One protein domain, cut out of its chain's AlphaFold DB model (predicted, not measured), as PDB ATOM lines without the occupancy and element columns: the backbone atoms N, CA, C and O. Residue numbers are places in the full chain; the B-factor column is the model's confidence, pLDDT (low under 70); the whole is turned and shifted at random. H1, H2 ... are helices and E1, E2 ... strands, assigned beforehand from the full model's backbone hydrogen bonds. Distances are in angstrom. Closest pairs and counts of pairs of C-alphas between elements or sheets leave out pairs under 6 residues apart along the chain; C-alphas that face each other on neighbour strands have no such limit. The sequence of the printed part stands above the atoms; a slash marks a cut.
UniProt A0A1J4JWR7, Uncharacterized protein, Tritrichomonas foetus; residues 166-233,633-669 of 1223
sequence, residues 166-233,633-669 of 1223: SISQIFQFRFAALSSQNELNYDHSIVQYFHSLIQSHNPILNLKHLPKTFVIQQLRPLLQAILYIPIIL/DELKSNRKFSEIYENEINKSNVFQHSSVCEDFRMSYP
ATOM      1  N   SER A 166     351.435  83.523 244.887       94.44
ATOM      2  CA  SER A 166     351.508  82.097 245.213       94.44
ATOM      3  C   SER A 166     350.294  81.344 244.647       94.44
ATOM      4  O   SER A 166     349.225  81.921 244.428       94.44
ATOM      5  N   ILE A 167     350.409  80.025 244.465       94.69
ATOM      6  CA  ILE A 167     349.284  79.176 244.032       94.69
ATOM      7  C   ILE A 167     348.109  79.265 245.022       94.69
ATOM      8  O   ILE A 167     346.952  79.323 244.605       94.69
ATOM      9  N   SER A 168     348.389  79.356 246.325       96.06
ATOM     10  CA  SER A 168     347.362  79.511 247.362       96.06
ATOM     11  C   SER A 168     346.685  80.889 247.325       96.06
ATOM     12  O   SER A 168     345.483  80.962 247.549       96.06
ATOM     13  N   GLN A 169     347.396  81.966 246.963       95.31
ATOM     14  CA  GLN A 169     346.800  83.291 246.717       95.31
ATOM     15  C   GLN A 169     345.945  83.298 245.435       95.31
ATOM     16  O   GLN A 169     344.850  83.861 245.419       95.31
ATOM     17  N   ILE A 170     346.401  82.634 244.366       95.75
ATOM     18  CA  ILE A 170     345.635  82.452 243.118       95.75
ATOM     19  C   ILE A 170     344.324  81.706 243.408       95.75
ATOM     20  O   ILE A 170     343.251  82.159 243.000       95.75
ATOM     21  N   PHE A 171     344.401  80.612 244.171       96.94
ATOM     22  CA  PHE A 171     343.236  79.888 244.675       96.94
ATOM     23  C   PHE A 171     342.346  80.777 245.555       96.94
ATOM     24  O   PHE A 171     341.144  80.838 245.320       96.94
ATOM     25  N   GLN A 172     342.915  81.525 246.508       96.81
ATOM     26  CA  GLN A 172     342.182  82.413 247.416       96.81
ATOM     27  C   GLN A 172     341.315  83.433 246.669       96.81
ATOM     28  O   GLN A 172     340.114  83.522 246.930       96.81
ATOM     29  N   PHE A 173     341.899  84.189 245.731       95.75
ATOM     30  CA  PHE A 173     341.162  85.199 244.966       95.75
ATOM     31  C   PHE A 173     340.095  84.576 244.059       95.75
ATOM     32  O   PHE A 173     339.010  85.145 243.907       95.75
ATOM     33  N   ARG A 174     340.378  83.400 243.483       96.56
ATOM     34  CA  ARG A 174     339.427  82.655 242.650       96.56
ATOM     35  C   ARG A 174     338.255  82.118 243.478       96.56
ATOM     36  O   ARG A 174     337.105  82.342 243.107       96.56
ATOM     37  N   PHE A 175     338.537  81.472 244.608       97.25
ATOM     38  CA  PHE A 175     337.551  80.892 245.516       97.25
ATOM     39  C   PHE A 175     336.657  81.959 246.161       97.25
ATOM     40  O   PHE A 175     335.438  81.813 246.140       97.25
ATOM     41  N   ALA A 176     337.219  83.068 246.655       96.31
ATOM     42  CA  ALA A 176     336.432  84.171 247.218       96.31
ATOM     43  C   ALA A 176     335.437  84.759 246.197       96.31
ATOM     44  O   ALA A 176     334.252  84.923 246.495       96.31
ATOM     45  N   ALA A 177     335.891  84.987 244.959       95.81
ATOM     46  CA  ALA A 177     335.040  85.506 243.894       95.81
ATOM     47  C   ALA A 177     333.950  84.512 243.452       95.81
ATOM     48  O   ALA A 177     332.836  84.934 243.134       95.81
ATOM     49  N   LEU A 178     334.246  83.207 243.448       96.88
ATOM     50  CA  LEU A 178     333.276  82.153 243.134       96.88
ATOM     51  C   LEU A 178     332.261  81.930 244.262       96.88
ATOM     52  O   LEU A 178     331.076  81.775 243.973       96.88
ATOM     53  N   SER A 179     332.675  81.970 245.531       96.50
ATOM     54  CA  SER A 179     331.746  81.956 246.670       96.50
ATOM     55  C   SER A 179     330.796  83.149 246.590       96.50
ATOM     56  O   SER A 179     329.584  82.960 246.629       96.50
ATOM     57  N   SER A 180     331.318  84.347 246.303       95.62
ATOM     58  CA  SER A 180     330.501  85.533 246.027       95.62
ATOM     59  C   SER A 180     329.545  85.359 244.836       95.62
ATOM     60  O   SER A 180     328.386  85.767 244.917       95.62
ATOM     61  N   GLN A 181     329.975  84.724 243.739       95.62
ATOM     62  CA  GLN A 181     329.098  84.448 242.593       95.62
ATOM     63  C   GLN A 181     327.939  83.503 242.954       95.62
ATOM     64  O   GLN A 181     326.856  83.635 242.392       95.62
ATOM     65  N   ASN A 182     328.152  82.578 243.894       95.25
ATOM     66  CA  ASN A 182     327.142  81.640 244.391       95.25
ATOM     67  C   ASN A 182     326.375  82.176 245.626       95.25
ATOM     68  O   ASN A 182     325.670  81.410 246.276       95.25
ATOM     69  N   GLU A 183     326.518  83.467 245.961       94.94
ATOM     70  CA  GLU A 183     325.921  84.129 247.142       94.94
ATOM     71  C   GLU A 183     326.323  83.505 248.502       94.94
ATOM     72  O   GLU A 183     325.649  83.682 249.515       94.94
ATOM     73  N   LEU A 184     327.469  82.818 248.547       94.88
ATOM     74  CA  LEU A 184     328.026  82.179 249.741       94.88
ATOM     75  C   LEU A 184     329.037  83.081 250.458       94.88
ATOM     76  O   LEU A 184     329.764  83.861 249.838       94.88
ATOM     77  N   ASN A 185     329.135  82.910 251.776       93.88
ATOM     78  CA  ASN A 185     330.191  83.518 252.579       93.88
ATOM     79  C   ASN A 185     331.555  82.892 252.245       93.88
ATOM     80  O   ASN A 185     331.680  81.672 252.091       93.88
ATOM     81  N   TYR A 186     332.586  83.733 252.176       94.38
ATOM     82  CA  TYR A 186     333.976  83.294 252.086       94.38
ATOM     83  C   TYR A 186     334.432  82.691 253.423       94.38
ATOM     84  O   TYR A 186     334.403  83.373 254.445       94.38
ATOM     85  N   ASP A 187     334.886  81.436 253.400       94.50
ATOM     86  CA  ASP A 187     335.568  80.792 254.526       94.50
ATOM     87  C   ASP A 187     337.076  80.714 254.229       94.50
ATOM     88  O   ASP A 187     337.508  80.152 253.217       94.50
ATOM     89  N   HIS A 188     337.883  81.313 255.107       94.50
ATOM     90  CA  HIS A 188     339.340  81.334 254.986       94.50
ATOM     91  C   HIS A 188     339.982  79.985 255.340       94.50
ATOM     92  O   HIS A 188     341.049  79.670 254.817       94.50
ATOM     93  N   SER A 189     339.336  79.156 256.164       94.81
ATOM     94  CA  SER A 189     339.891  77.866 256.594       94.81
ATOM     95  C   SER A 189     340.002  76.853 255.443       94.81
ATOM     96  O   SER A 189     340.923  76.041 255.413       94.81
ATOM     97  N   ILE A 190     339.166  76.989 254.406       95.88
ATOM     98  CA  ILE A 190     339.291  76.252 253.133       95.88
ATOM     99  C   ILE A 190     340.570  76.664 252.381       95.88
ATOM    100  O   ILE A 190     341.243  75.828 251.778       95.88
ATOM    101  N   VAL A 191     340.936  77.950 252.432       96.25
ATOM    102  CA  VAL A 191     342.180  78.471 251.834       96.25
ATOM    103  C   VAL A 191     343.401  78.058 252.653       96.25
ATOM    104  O   VAL A 191     344.432  77.750 252.061       96.25
ATOM    105  N   GLN A 192     343.285  77.985 253.981       94.88
ATOM    106  CA  GLN A 192     344.332  77.438 254.850       94.88
ATOM    107  C   GLN A 192     344.564  75.948 254.565       94.88
ATOM    108  O   GLN A 192     345.699  75.568 254.304       94.88
ATOM    109  N   TYR A 193     343.506  75.130 254.486       94.94
ATOM    110  CA  TYR A 193     343.616  73.722 254.084       94.94
ATOM    111  C   TYR A 193     344.284  73.565 252.706       94.94
ATOM    112  O   TYR A 193     345.229  72.791 252.554       94.94
ATOM    113  N   PHE A 194     343.856  74.349 251.710       95.94
ATOM    114  CA  PHE A 194     344.489  74.347 250.391       95.94
ATOM    115  C   PHE A 194     345.961  74.799 250.438       95.94
ATOM    116  O   PHE A 194     346.788  74.287 249.689       95.94
ATOM    117  N   HIS A 195     346.325  75.733 251.320       95.00
ATOM    118  CA  HIS A 195     347.718  76.132 251.524       95.00
ATOM    119  C   HIS A 195     348.554  74.994 252.124       95.00
ATOM    120  O   HIS A 195     349.593  74.662 251.557       95.00
ATOM    121  N   SER A 196     348.066  74.324 253.173       90.81
ATOM    122  CA  SER A 196     348.710  73.137 253.756       90.81
ATOM    123  C   SER A 196     348.861  71.993 252.746       90.81
ATOM    124  O   SER A 196     349.859  71.278 252.773       90.81
ATOM    125  N   LEU A 197     347.913  71.828 251.817       91.56
ATOM    126  CA  LEU A 197     347.993  70.858 250.718       91.56
ATOM    127  C   LEU A 197     349.148  71.173 249.747       91.56
ATOM    128  O   LEU A 197     349.881  70.268 249.357       91.56
ATOM    129  N   ILE A 198     349.357  72.452 249.405       93.44
ATOM    130  CA  ILE A 198     350.503  72.893 248.588       93.44
ATOM    131  C   ILE A 198     351.826  72.763 249.365       93.44
ATOM    132  O   ILE A 198     352.821  72.326 248.795       93.44
ATOM    133  N   GLN A 199     351.847  73.106 250.658       89.81
ATOM    134  CA  GLN A 199     353.043  72.993 251.507       89.81
ATOM    135  C   GLN A 199     353.467  71.540 251.755       89.81
ATOM    136  O   GLN A 199     354.653  71.254 251.773       89.81
ATOM    137  N   SER A 200     352.518  70.613 251.910       84.62
ATOM    138  CA  SER A 200     352.794  69.178 252.104       84.62
ATOM    139  C   SER A 200     353.105  68.424 250.803       84.62
ATOM    140  O   SER A 200     353.125  67.195 250.796       84.62
ATOM    141  N   HIS A 201     353.307  69.144 249.692       89.38
ATOM    142  CA  HIS A 201     353.555  68.589 248.357       89.38
ATOM    143  C   HIS A 201     352.493  67.569 247.879       89.38
ATOM    144  O   HIS A 201     352.739  66.763 246.981       89.38
ATOM    145  N   ASN A 202     351.282  67.606 248.448       89.19
ATOM    146  CA  ASN A 202     350.231  66.627 248.190       89.19
ATOM    147  C   ASN A 202     349.342  67.082 247.014       89.19
ATOM    148  O   ASN A 202     348.670  68.105 247.120       89.19
ATOM    149  N   PRO A 203     349.277  66.351 245.885       92.44
ATOM    150  CA  PRO A 203     348.473  66.752 244.732       92.44
ATOM    151  C   PRO A 203     346.995  66.315 244.811       92.44
ATOM    152  O   PRO A 203     346.272  66.461 243.823       92.44
ATOM    153  N   ILE A 204     346.535  65.727 245.925       95.94
ATOM    154  CA  ILE A 204     345.187  65.147 246.060       95.94
ATOM    155  C   ILE A 204     344.334  65.977 247.027       95.94
ATOM    156  O   ILE A 204     344.579  65.996 248.233       95.94
ATOM    157  N   LEU A 205     343.269  66.602 246.515       96.88
ATOM    158  CA  LEU A 205     342.267  67.277 247.340       96.88
ATOM    159  C   LEU A 205     341.392  66.234 248.057       96.88
ATOM    160  O   LEU A 205     340.512  65.632 247.441       96.88
ATOM    161  N   ASN A 206     341.625  66.016 249.353       96.44
ATOM    162  CA  ASN A 206     340.816  65.118 250.179       96.44
ATOM    163  C   ASN A 206     339.692  65.885 250.891       96.44
ATOM    164  O   ASN A 206     339.935  66.655 251.818       96.44
ATOM    165  N   LEU A 207     338.442  65.618 250.518       96.12
ATOM    166  CA  LEU A 207     337.275  66.277 251.099       96.12
ATOM    167  C   LEU A 207     337.054  65.918 252.579       96.12
ATOM    168  O   LEU A 207     336.442  66.704 253.295       96.12
ATOM    169  N   LYS A 208     337.606  64.796 253.078       91.56
ATOM    170  CA  LYS A 208     337.551  64.434 254.512       91.56
ATOM    171  C   LYS A 208     338.405  65.349 255.412       91.56
ATOM    172  O   LYS A 208     338.282  65.291 256.628       91.56
ATOM    173  N   HIS A 209     339.285  66.170 254.833       90.25
ATOM    174  CA  HIS A 209     340.105  67.150 255.563       90.25
ATOM    175  C   HIS A 209     339.578  68.586 255.433       90.25
ATOM    176  O   HIS A 209     340.264  69.533 255.816       90.25
ATOM    177  N   LEU A 210     338.366  68.765 254.897       92.69
ATOM    178  CA  LEU A 210     337.719  70.069 254.908       92.69
ATOM    179  C   LEU A 210     337.336  70.486 256.344       92.69
ATOM    180  O   LEU A 210     337.071  69.628 257.189       92.69
ATOM    181  N   PRO A 211     337.303  71.798 256.636       90.06
ATOM    182  CA  PRO A 211     336.955  72.324 257.957       90.06
ATOM    183  C   PRO A 211     335.612  71.799 258.485       90.06
ATOM    184  O   PRO A 211     334.652  71.695 257.727       90.06
ATOM    185  N   LYS A 212     335.480  71.588 259.804       87.94
ATOM    186  CA  LYS A 212     334.191  71.219 260.441       87.94
ATOM    187  C   LYS A 212     333.091  72.299 260.254       87.94
ATOM    188  O   LYS A 212     331.921  72.025 260.492       87.94
ATOM    189  N   THR A 213     333.454  73.511 259.812       88.25
ATOM    190  CA  THR A 213     332.553  74.618 259.418       88.25
ATOM    191  C   THR A 213     332.088  74.572 257.959       88.25
ATOM    192  O   THR A 213     331.214  75.353 257.581       88.25
ATOM    193  N   PHE A 214     332.672  73.702 257.132       92.06
ATOM    194  CA  PHE A 214     332.439  73.649 255.693       92.06
ATOM    195  C   PHE A 214     330.982  73.309 255.366       92.06
ATOM    196  O   PHE A 214     330.466  72.263 255.760       92.06
ATOM    197  N   VAL A 215     330.325  74.168 254.586       94.44
ATOM    198  CA  VAL A 215     328.945  73.940 254.142       94.44
ATOM    199  C   VAL A 215     328.967  73.355 252.733       94.44
ATOM    200  O   VAL A 215     329.633  73.901 251.858       94.44
ATOM    201  N   ILE A 216     328.220  72.276 252.472       94.94
ATOM    202  CA  ILE A 216     328.313  71.495 251.217       94.94
ATOM    203  C   ILE A 216     328.132  72.359 249.948       94.94
ATOM    204  O   ILE A 216     328.745  72.080 248.919       94.94
ATOM    205  N   GLN A 217     327.373  73.459 250.005       95.81
ATOM    206  CA  GLN A 217     327.235  74.412 248.896       95.81
ATOM    207  C   GLN A 217     328.578  75.046 248.471       95.81
ATOM    208  O   GLN A 217     328.761  75.339 247.289       95.81
ATOM    209  N   GLN A 218     329.538  75.209 249.392       96.44
ATOM    210  CA  GLN A 218     330.894  75.712 249.119       96.44
ATOM    211  C   GLN A 218     331.755  74.715 248.321       96.44
ATOM    212  O   GLN A 218     332.787  75.107 247.773       96.44
ATOM    213  N   LEU A 219     331.326  73.456 248.168       96.88
ATOM    214  CA  LEU A 219     332.037  72.469 247.352       96.88
ATOM    215  C   LEU A 219     332.029  72.845 245.864       96.88
ATOM    216  O   LEU A 219     333.031  72.651 245.182       96.88
ATOM    217  N   ARG A 220     330.963  73.487 245.367       96.62
ATOM    218  CA  ARG A 220     330.916  73.983 243.983       96.62
ATOM    219  C   ARG A 220     331.984  75.058 243.691       96.62
ATOM    220  O   ARG A 220     332.781  74.830 242.781       96.62
ATOM    221  N   PRO A 221     332.067  76.194 244.422       97.50
ATOM    222  CA  PRO A 221     333.123  77.179 244.195       97.50
ATOM    223  C   PRO A 221     334.528  76.652 244.525       97.50
ATOM    224  O   PRO A 221     335.479  77.099 243.892       97.50
ATOM    225  N   LEU A 222     334.679  75.686 245.444       97.94
ATOM    226  CA  LEU A 222     335.953  74.999 245.705       97.94
ATOM    227  C   LEU A 222     336.439  74.231 244.462       97.94
ATOM    228  O   LEU A 222     337.549  74.471 243.986       97.94
ATOM    229  N   LEU A 223     335.594  73.370 243.888       97.56
ATOM    230  CA  LEU A 223     335.927  72.588 242.691       97.56
ATOM    231  C   LEU A 223     336.160  73.491 241.464       97.56
ATOM    232  O   LEU A 223     337.126  73.308 240.727       97.56
ATOM    233  N   GLN A 224     335.351  74.542 241.299       96.38
ATOM    234  CA  GLN A 224     335.536  75.556 240.251       96.38
ATOM    235  C   GLN A 224     336.772  76.461 240.455       96.38
ATOM    236  O   GLN A 224     337.177  77.164 239.522       96.38
ATOM    237  N   ALA A 225     337.369  76.479 241.654       97.19
ATOM    238  CA  ALA A 225     338.604  77.207 241.934       97.19
ATOM    239  C   ALA A 225     339.862  76.374 241.647       97.19
ATOM    240  O   ALA A 225     340.840  76.937 241.155       97.19
ATOM    241  N   ILE A 226     339.832  75.055 241.888       96.75
ATOM    242  CA  ILE A 226     340.961  74.158 241.580       96.75
ATOM    243  C   ILE A 226     341.062  73.749 240.104       96.75
ATOM    244  O   ILE A 226     342.134  73.337 239.680       96.75
ATOM    245  N   LEU A 227     339.981  73.875 239.324       95.88
ATOM    246  CA  LEU A 227     339.846  73.317 237.969       95.88
ATOM    247  C   LEU A 227     341.051  73.553 237.031       95.88
ATOM    248  O   LEU A 227     341.478  72.633 236.336       95.88
ATOM    249  N   TYR A 228     341.630  74.758 237.040       94.69
ATOM    250  CA  TYR A 228     342.784  75.116 236.198       94.69
ATOM    251  C   TYR A 228     344.097  75.260 236.994       94.69
ATOM    252  O   TYR A 228     345.021  75.938 236.545       94.69
ATOM    253  N   ILE A 229     344.190  74.657 238.184       94.75
ATOM    254  CA  ILE A 229     345.425  74.588 238.976       94.75
ATOM    255  C   ILE A 229     346.114  73.246 238.665       94.75
ATOM    256  O   ILE A 229     345.676  72.214 239.172       94.75
ATOM    257  N   PRO A 230     347.208  73.223 237.874       92.44
ATOM    258  CA  PRO A 230     347.790  71.985 237.331       92.44
ATOM    259  C   PRO A 230     348.415  71.053 238.380       92.44
ATOM    260  O   PRO A 230     348.770  69.920 238.075       92.44
ATOM    261  N   ILE A 231     348.557  71.543 239.611       94.56
ATOM    262  CA  ILE A 231     349.118  70.835 240.762       94.56
ATOM    263  C   ILE A 231     348.089  69.919 241.452       94.56
ATOM    264  O   ILE A 231     348.482  68.980 242.143       94.56
ATOM    265  N   ILE A 232     346.784  70.126 241.230       95.75
ATOM    266  CA  ILE A 232     345.742  69.240 241.767       95.75
ATOM    267  C   ILE A 232     345.504  68.089 240.783       95.75
ATOM    268  O   ILE A 232     344.704  68.180 239.853       95.75
ATOM    269  N   LEU A 233     346.238  66.995 240.993       96.94
ATOM    270  CA  LEU A 233     346.184  65.780 240.173       96.94
ATOM    271  C   LEU A 233     345.114  64.786 240.645       96.94
ATOM    272  O   LEU A 233     344.899  63.768 239.985       96.94
ATOM    273  N   ASP A 633     361.165  51.189 245.264       41.03
ATOM    274  CA  ASP A 633     360.695  51.377 243.877       41.03
ATOM    275  C   ASP A 633     359.440  52.260 243.759       41.03
ATOM    276  O   ASP A 633     359.272  52.962 242.758       41.03
ATOM    277  N   GLU A 634     358.580  52.310 244.781       43.34
ATOM    278  CA  GLU A 634     357.401  53.189 244.778       43.34
ATOM    279  C   GLU A 634     357.809  54.673 244.779       43.34
ATOM    280  O   GLU A 634     357.252  55.479 244.018       43.34
ATOM    281  N   LEU A 635     358.884  55.007 245.510       51.94
ATOM    282  CA  LEU A 635     359.516  56.328 245.489       51.94
ATOM    283  C   LEU A 635     360.005  56.739 244.095       51.94
ATOM    284  O   LEU A 635     360.074  57.933 243.829       51.94
ATOM    285  N   LYS A 636     360.288  55.820 243.161       48.47
ATOM    286  CA  LYS A 636     360.678  56.190 241.783       48.47
ATOM    287  C   LYS A 636     359.491  56.696 240.963       48.47
ATOM    288  O   LYS A 636     359.662  57.585 240.127       48.47
ATOM    289  N   SER A 637     358.281  56.196 241.228       49.00
ATOM    290  CA  SER A 637     357.061  56.771 240.646       49.00
ATOM    291  C   SER A 637     356.772  58.148 241.249       49.00
ATOM    292  O   SER A 637     356.586  59.116 240.508       49.00
ATOM    293  N   ASN A 638     356.871  58.268 242.578       44.91
ATOM    294  CA  ASN A 638     356.670  59.527 243.289       44.91
ATOM    295  C   ASN A 638     357.748  60.567 242.954       44.91
ATOM    296  O   ASN A 638     357.396  61.728 242.811       44.91
ATOM    297  N   ARG A 639     359.009  60.189 242.693       53.66
ATOM    298  CA  ARG A 639     360.048  61.104 242.176       53.66
ATOM    299  C   ARG A 639     359.675  61.687 240.820       53.66
ATOM    300  O   ARG A 639     359.845  62.880 240.633       53.66
ATOM    301  N   LYS A 640     359.093  60.912 239.897       58.72
ATOM    302  CA  LYS A 640     358.625  61.462 238.612       58.72
ATOM    303  C   LYS A 640     357.424  62.404 238.774       58.72
ATOM    304  O   LYS A 640     357.278  63.345 237.996       58.72
ATOM    305  N   PHE A 641     356.569  62.179 239.775       55.25
ATOM    306  CA  PHE A 641     355.554  63.163 240.161       55.25
ATOM    307  C   PHE A 641     356.191  64.402 240.802       55.25
ATOM    308  O   PHE A 641     355.846  65.505 240.394       55.25
ATOM    309  N   SER A 642     357.153  64.228 241.712       57.16
ATOM    310  CA  SER A 642     357.902  65.297 242.384       57.16
ATOM    311  C   SER A 642     358.641  66.169 241.376       57.16
ATOM    312  O   SER A 642     358.425  67.366 241.365       57.16
ATOM    313  N   GLU A 643     359.365  65.596 240.411       70.12
ATOM    314  CA  GLU A 643     360.003  66.337 239.318       70.12
ATOM    315  C   GLU A 643     359.003  67.215 238.552       70.12
ATOM    316  O   GLU A 643     359.310  68.362 238.244       70.12
ATOM    317  N   ILE A 644     357.797  66.725 238.241       65.12
ATOM    318  CA  ILE A 644     356.767  67.531 237.561       65.12
ATOM    319  C   ILE A 644     356.206  68.608 238.507       65.12
ATOM    320  O   ILE A 644     356.065  69.762 238.109       65.12
ATOM    321  N   TYR A 645     355.926  68.243 239.758       60.12
ATOM    322  CA  TYR A 645     355.359  69.102 240.798       60.12
ATOM    323  C   TYR A 645     356.312  70.248 241.162       60.12
ATOM    324  O   TYR A 645     355.931  71.411 241.101       60.12
ATOM    325  N   GLU A 646     357.578  69.935 241.435       70.00
ATOM    326  CA  GLU A 646     358.698  70.857 241.606       70.00
ATOM    327  C   GLU A 646     358.937  71.700 240.355       70.00
ATOM    328  O   GLU A 646     359.244  72.877 240.485       70.00
ATOM    329  N   ASN A 647     358.783  71.172 239.135       70.12
ATOM    330  CA  ASN A 647     358.912  72.003 237.934       70.12
ATOM    331  C   ASN A 647     357.761  73.013 237.782       70.12
ATOM    332  O   ASN A 647     358.002  74.084 237.232       70.12
ATOM    333  N   GLU A 648     356.542  72.742 238.262       63.97
ATOM    334  CA  GLU A 648     355.463  73.748 238.294       63.97
ATOM    335  C   GLU A 648     355.537  74.669 239.529       63.97
ATOM    336  O   GLU A 648     355.276  75.871 239.423       63.97
ATOM    337  N   ILE A 649     355.986  74.163 240.684       60.78
ATOM    338  CA  ILE A 649     356.263  74.983 241.870       60.78
ATOM    339  C   ILE A 649     357.440  75.928 241.621       60.78
ATOM    340  O   ILE A 649     357.290  77.117 241.843       60.78
ATOM    341  N   ASN A 650     358.562  75.485 241.055       62.06
ATOM    342  CA  ASN A 650     359.711  76.357 240.769       62.06
ATOM    343  C   ASN A 650     359.439  77.395 239.656       62.06
ATOM    344  O   ASN A 650     360.225  78.324 239.476       62.06
ATOM    345  N   LYS A 651     358.320  77.279 238.922       61.66
ATOM    346  CA  LYS A 651     357.800  78.323 238.013       61.66
ATOM    347  C   LYS A 651     356.896  79.349 238.709       61.66
ATOM    348  O   LYS A 651     356.518  80.333 238.075       61.66
ATOM    349  N   SER A 652     356.513  79.128 239.967       49.78
ATOM    350  CA  SER A 652     355.580  79.970 240.721       49.78
ATOM    351  C   SER A 652     356.178  80.416 242.062       49.78
ATOM    352  O   SER A 652     356.886  79.680 242.738       49.78
ATOM    353  N   ASN A 653     355.917  81.656 242.484       51.16
ATOM    354  CA  ASN A 653     356.572  82.231 243.667       51.16
ATOM    355  C   ASN A 653     355.903  81.773 244.979       51.16
ATOM    356  O   ASN A 653     355.368  82.581 245.737       51.16
ATOM    357  N   VAL A 654     355.931  80.466 245.267       45.59
ATOM    358  CA  VAL A 654     355.280  79.858 246.444       45.59
ATOM    359  C   VAL A 654     355.773  80.472 247.763       45.59
ATOM    360  O   VAL A 654     354.964  80.748 248.648       45.59
ATOM    361  N   PHE A 655     357.068  80.784 247.865       40.38
ATOM    362  CA  PHE A 655     357.696  81.330 249.075       40.38
ATOM    363  C   PHE A 655     357.393  82.819 249.374       40.38
ATOM    364  O   PHE A 655     357.839  83.328 250.398       40.38
ATOM    365  N   GLN A 656     356.635  83.542 248.536       44.53
ATOM    366  CA  GLN A 656     356.334  84.977 248.736       44.53
ATOM    367  C   GLN A 656     354.975  85.221 249.422       44.53
ATOM    368  O   GLN A 656     354.148  86.010 248.962       44.53
ATOM    369  N   HIS A 657     354.716  84.518 250.528       41.88
ATOM    370  CA  HIS A 657     353.364  84.433 251.092       41.88
ATOM    371  C   HIS A 657     352.918  85.608 251.986       41.88
ATOM    372  O   HIS A 657     351.722  85.734 252.243       41.88
ATOM    373  N   SER A 658     353.838  86.462 252.451       36.38
ATOM    374  CA  SER A 658     353.565  87.530 253.433       36.38
ATOM    375  C   SER A 658     353.299  88.913 252.816       36.38
ATOM    376  O   SER A 658     352.244  89.501 253.053       36.38
ATOM    377  N   SER A 659     354.227  89.433 252.009       32.75
ATOM    378  CA  SER A 659     354.258  90.851 251.597       32.75
ATOM    379  C   SER A 659     353.018  91.329 250.830       32.75
ATOM    380  O   SER A 659     352.528  92.437 251.050       32.75
ATOM    381  N   VAL A 660     352.472  90.481 249.956       39.47
ATOM    382  CA  VAL A 660     351.382  90.838 249.029       39.47
ATOM    383  C   VAL A 660     350.102  91.275 249.760       39.47
ATOM    384  O   VAL A 660     349.364  92.127 249.264       39.47
ATOM    385  N   CYS A 661     349.819  90.720 250.942       32.09
ATOM    386  CA  CYS A 661     348.620  91.070 251.708       32.09
ATOM    387  C   CYS A 661     348.742  92.428 252.419       32.09
ATOM    388  O   CYS A 661     347.754  93.164 252.494       32.09
ATOM    389  N   GLU A 662     349.941  92.778 252.893       31.95
ATOM    390  CA  GLU A 662     350.207  94.042 253.588       31.95
ATOM    391  C   GLU A 662     350.135  95.234 252.617       31.95
ATOM    392  O   GLU A 662     349.413  96.204 252.878       31.95
ATOM    393  N   ASP A 663     350.778  95.121 251.448       31.72
ATOM    394  CA  ASP A 663     350.801  96.165 250.409       31.72
ATOM    395  C   ASP A 663     349.398  96.548 249.902       31.72
ATOM    396  O   ASP A 663     349.117  97.718 249.622       31.72
ATOM    397  N   PHE A 664     348.474  95.584 249.803       36.25
ATOM    398  CA  PHE A 664     347.113  95.857 249.330       36.25
ATOM    399  C   PHE A 664     346.173  96.454 250.390       36.25
ATOM    400  O   PHE A 664     345.030  96.776 250.052       36.25
ATOM    401  N   ARG A 665     346.628  96.639 251.641       38.03
ATOM    402  CA  ARG A 665     345.809  97.093 252.786       38.03
ATOM    403  C   ARG A 665     344.494  96.300 252.941       38.03
ATOM    404  O   ARG A 665     343.491  96.852 253.398       38.03
ATOM    405  N   MET A 666     344.475  95.020 252.557       33.25
ATOM    406  CA  MET A 666     343.324  94.155 252.827       33.25
ATOM    407  C   MET A 666     343.349  93.778 254.306       33.25
ATOM    408  O   MET A 666     344.269  93.100 254.754       33.25
ATOM    409  N   SER A 667     342.347  94.208 255.070       31.77
ATOM    410  CA  SER A 667     342.171  93.715 256.435       31.77
ATOM    411  C   SER A 667     341.988  92.199 256.398       31.77
ATOM    412  O   SER A 667     341.091  91.710 255.710       31.77
ATOM    413  N   TYR A 668     342.800  91.462 257.160       30.11
ATOM    414  CA  TYR A 668     342.452  90.087 257.508       30.11
ATOM    415  C   TYR A 668     341.053  90.109 258.158       30.11
ATOM    416  O   TYR A 668     340.807  90.972 259.006       30.11
ATOM    417  N   PRO A 669     340.120  89.217 257.779       31.34
ATOM    418  CA  PRO A 669     338.733  89.268 258.260       31.34
ATOM    419  C   PRO A 669     338.564  88.901 259.747       31.34
ATOM    420  O   PRO A 669     337.442  88.868 260.244       31.34
TER     421      PRO A 669
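AT A GLANCE: This is residues 166 to 233 and 633 to 669 of the 1223 residues of an uncharacterized protein of Tritrichomonas foetus (UniProt A0A1J4JWR7). A small body of three helices, in which H2 and H3 each pack on H1, has a longer helix, H4, reaching away from it, with residues 633 to 640 sticking out free; beyond H4 the last printed stretch, with the short H5, makes a loose tail. H1 and H2 fold back on each other as a helical hairpin, and the short strand E1 comes near H2. The printed part has 105 residues with five named helices and one named strand, in the order H1, H2, E1, H3, H4, H5, and its class is mostly helix. It is compact, with a radius of gyration of the C-alphas of 14.8 A and spans of 47 by 33 by 22 A.

HOW THE PARTS SIT: The longest helix, H4, residues 633 to 649, has a kink of 26 degrees near residue 641 and touches no helix. It is apart from H1, residues 167 to 181, but only just, with their closest C-alphas 8.4 A apart. H1 touches H3, residues 216 to 226; their closest C-alphas, those of Leu 178 and Pro 221, are 5.1 A apart. These two run opposite ways at a steep tilt of 46 degrees. With residues 167 to 172 alone, H1 also touches H2, residues 188 to 199; the closest C-alphas, those of Ser 168 and His 195, are 5.4 A apart. H1 and H2 form a helical hairpin, running opposite ways at a shallow tilt of 28 degrees. H2 and H3 are near each other, with 5 pairs of C-alphas within 10 A. E1, residues 204 to 206, pairs with no named strand; its closest C-alpha to H2 is that of Leu 205, 7.6 A from that of Leu 197. H5, residues 659 to 663, touches no helix and is apart from H4. Every O i to N i+4 pair is within hydrogen-bond range in H1, H2 and H5, against 5 of 7 in H3 and 12 of 13 in H4.

IN THESE COORDINATES: H4 measures 24.1 A from C-alpha 633 at (360.695, 51.377, 243.877) to C-alpha 649. H1 measures 20.9 A and begins with C-alpha 167 at (349.284, 79.176, 244.032). H2 measures 16.4 A and H3 16.1 A. H5 ends with C-alpha 663 at (350.801, 96.165, 250.409).

THE WHOLE: The two C-alphas farthest apart, those of Asp 633 and Arg 665, are 48.9 A apart. Residues 234 to 632 are not printed, and C-alphas 233 and 633 are 20.8 A apart across the cut. Of the links that are printed whole, H2 to E1 is tight and the others are short. Residues 662 to 667 stand free. The mean pLDDT of the printed part is 78.0; 34 residues are under 70, namely 633 to 642, 644 to 645 and 648 to 669.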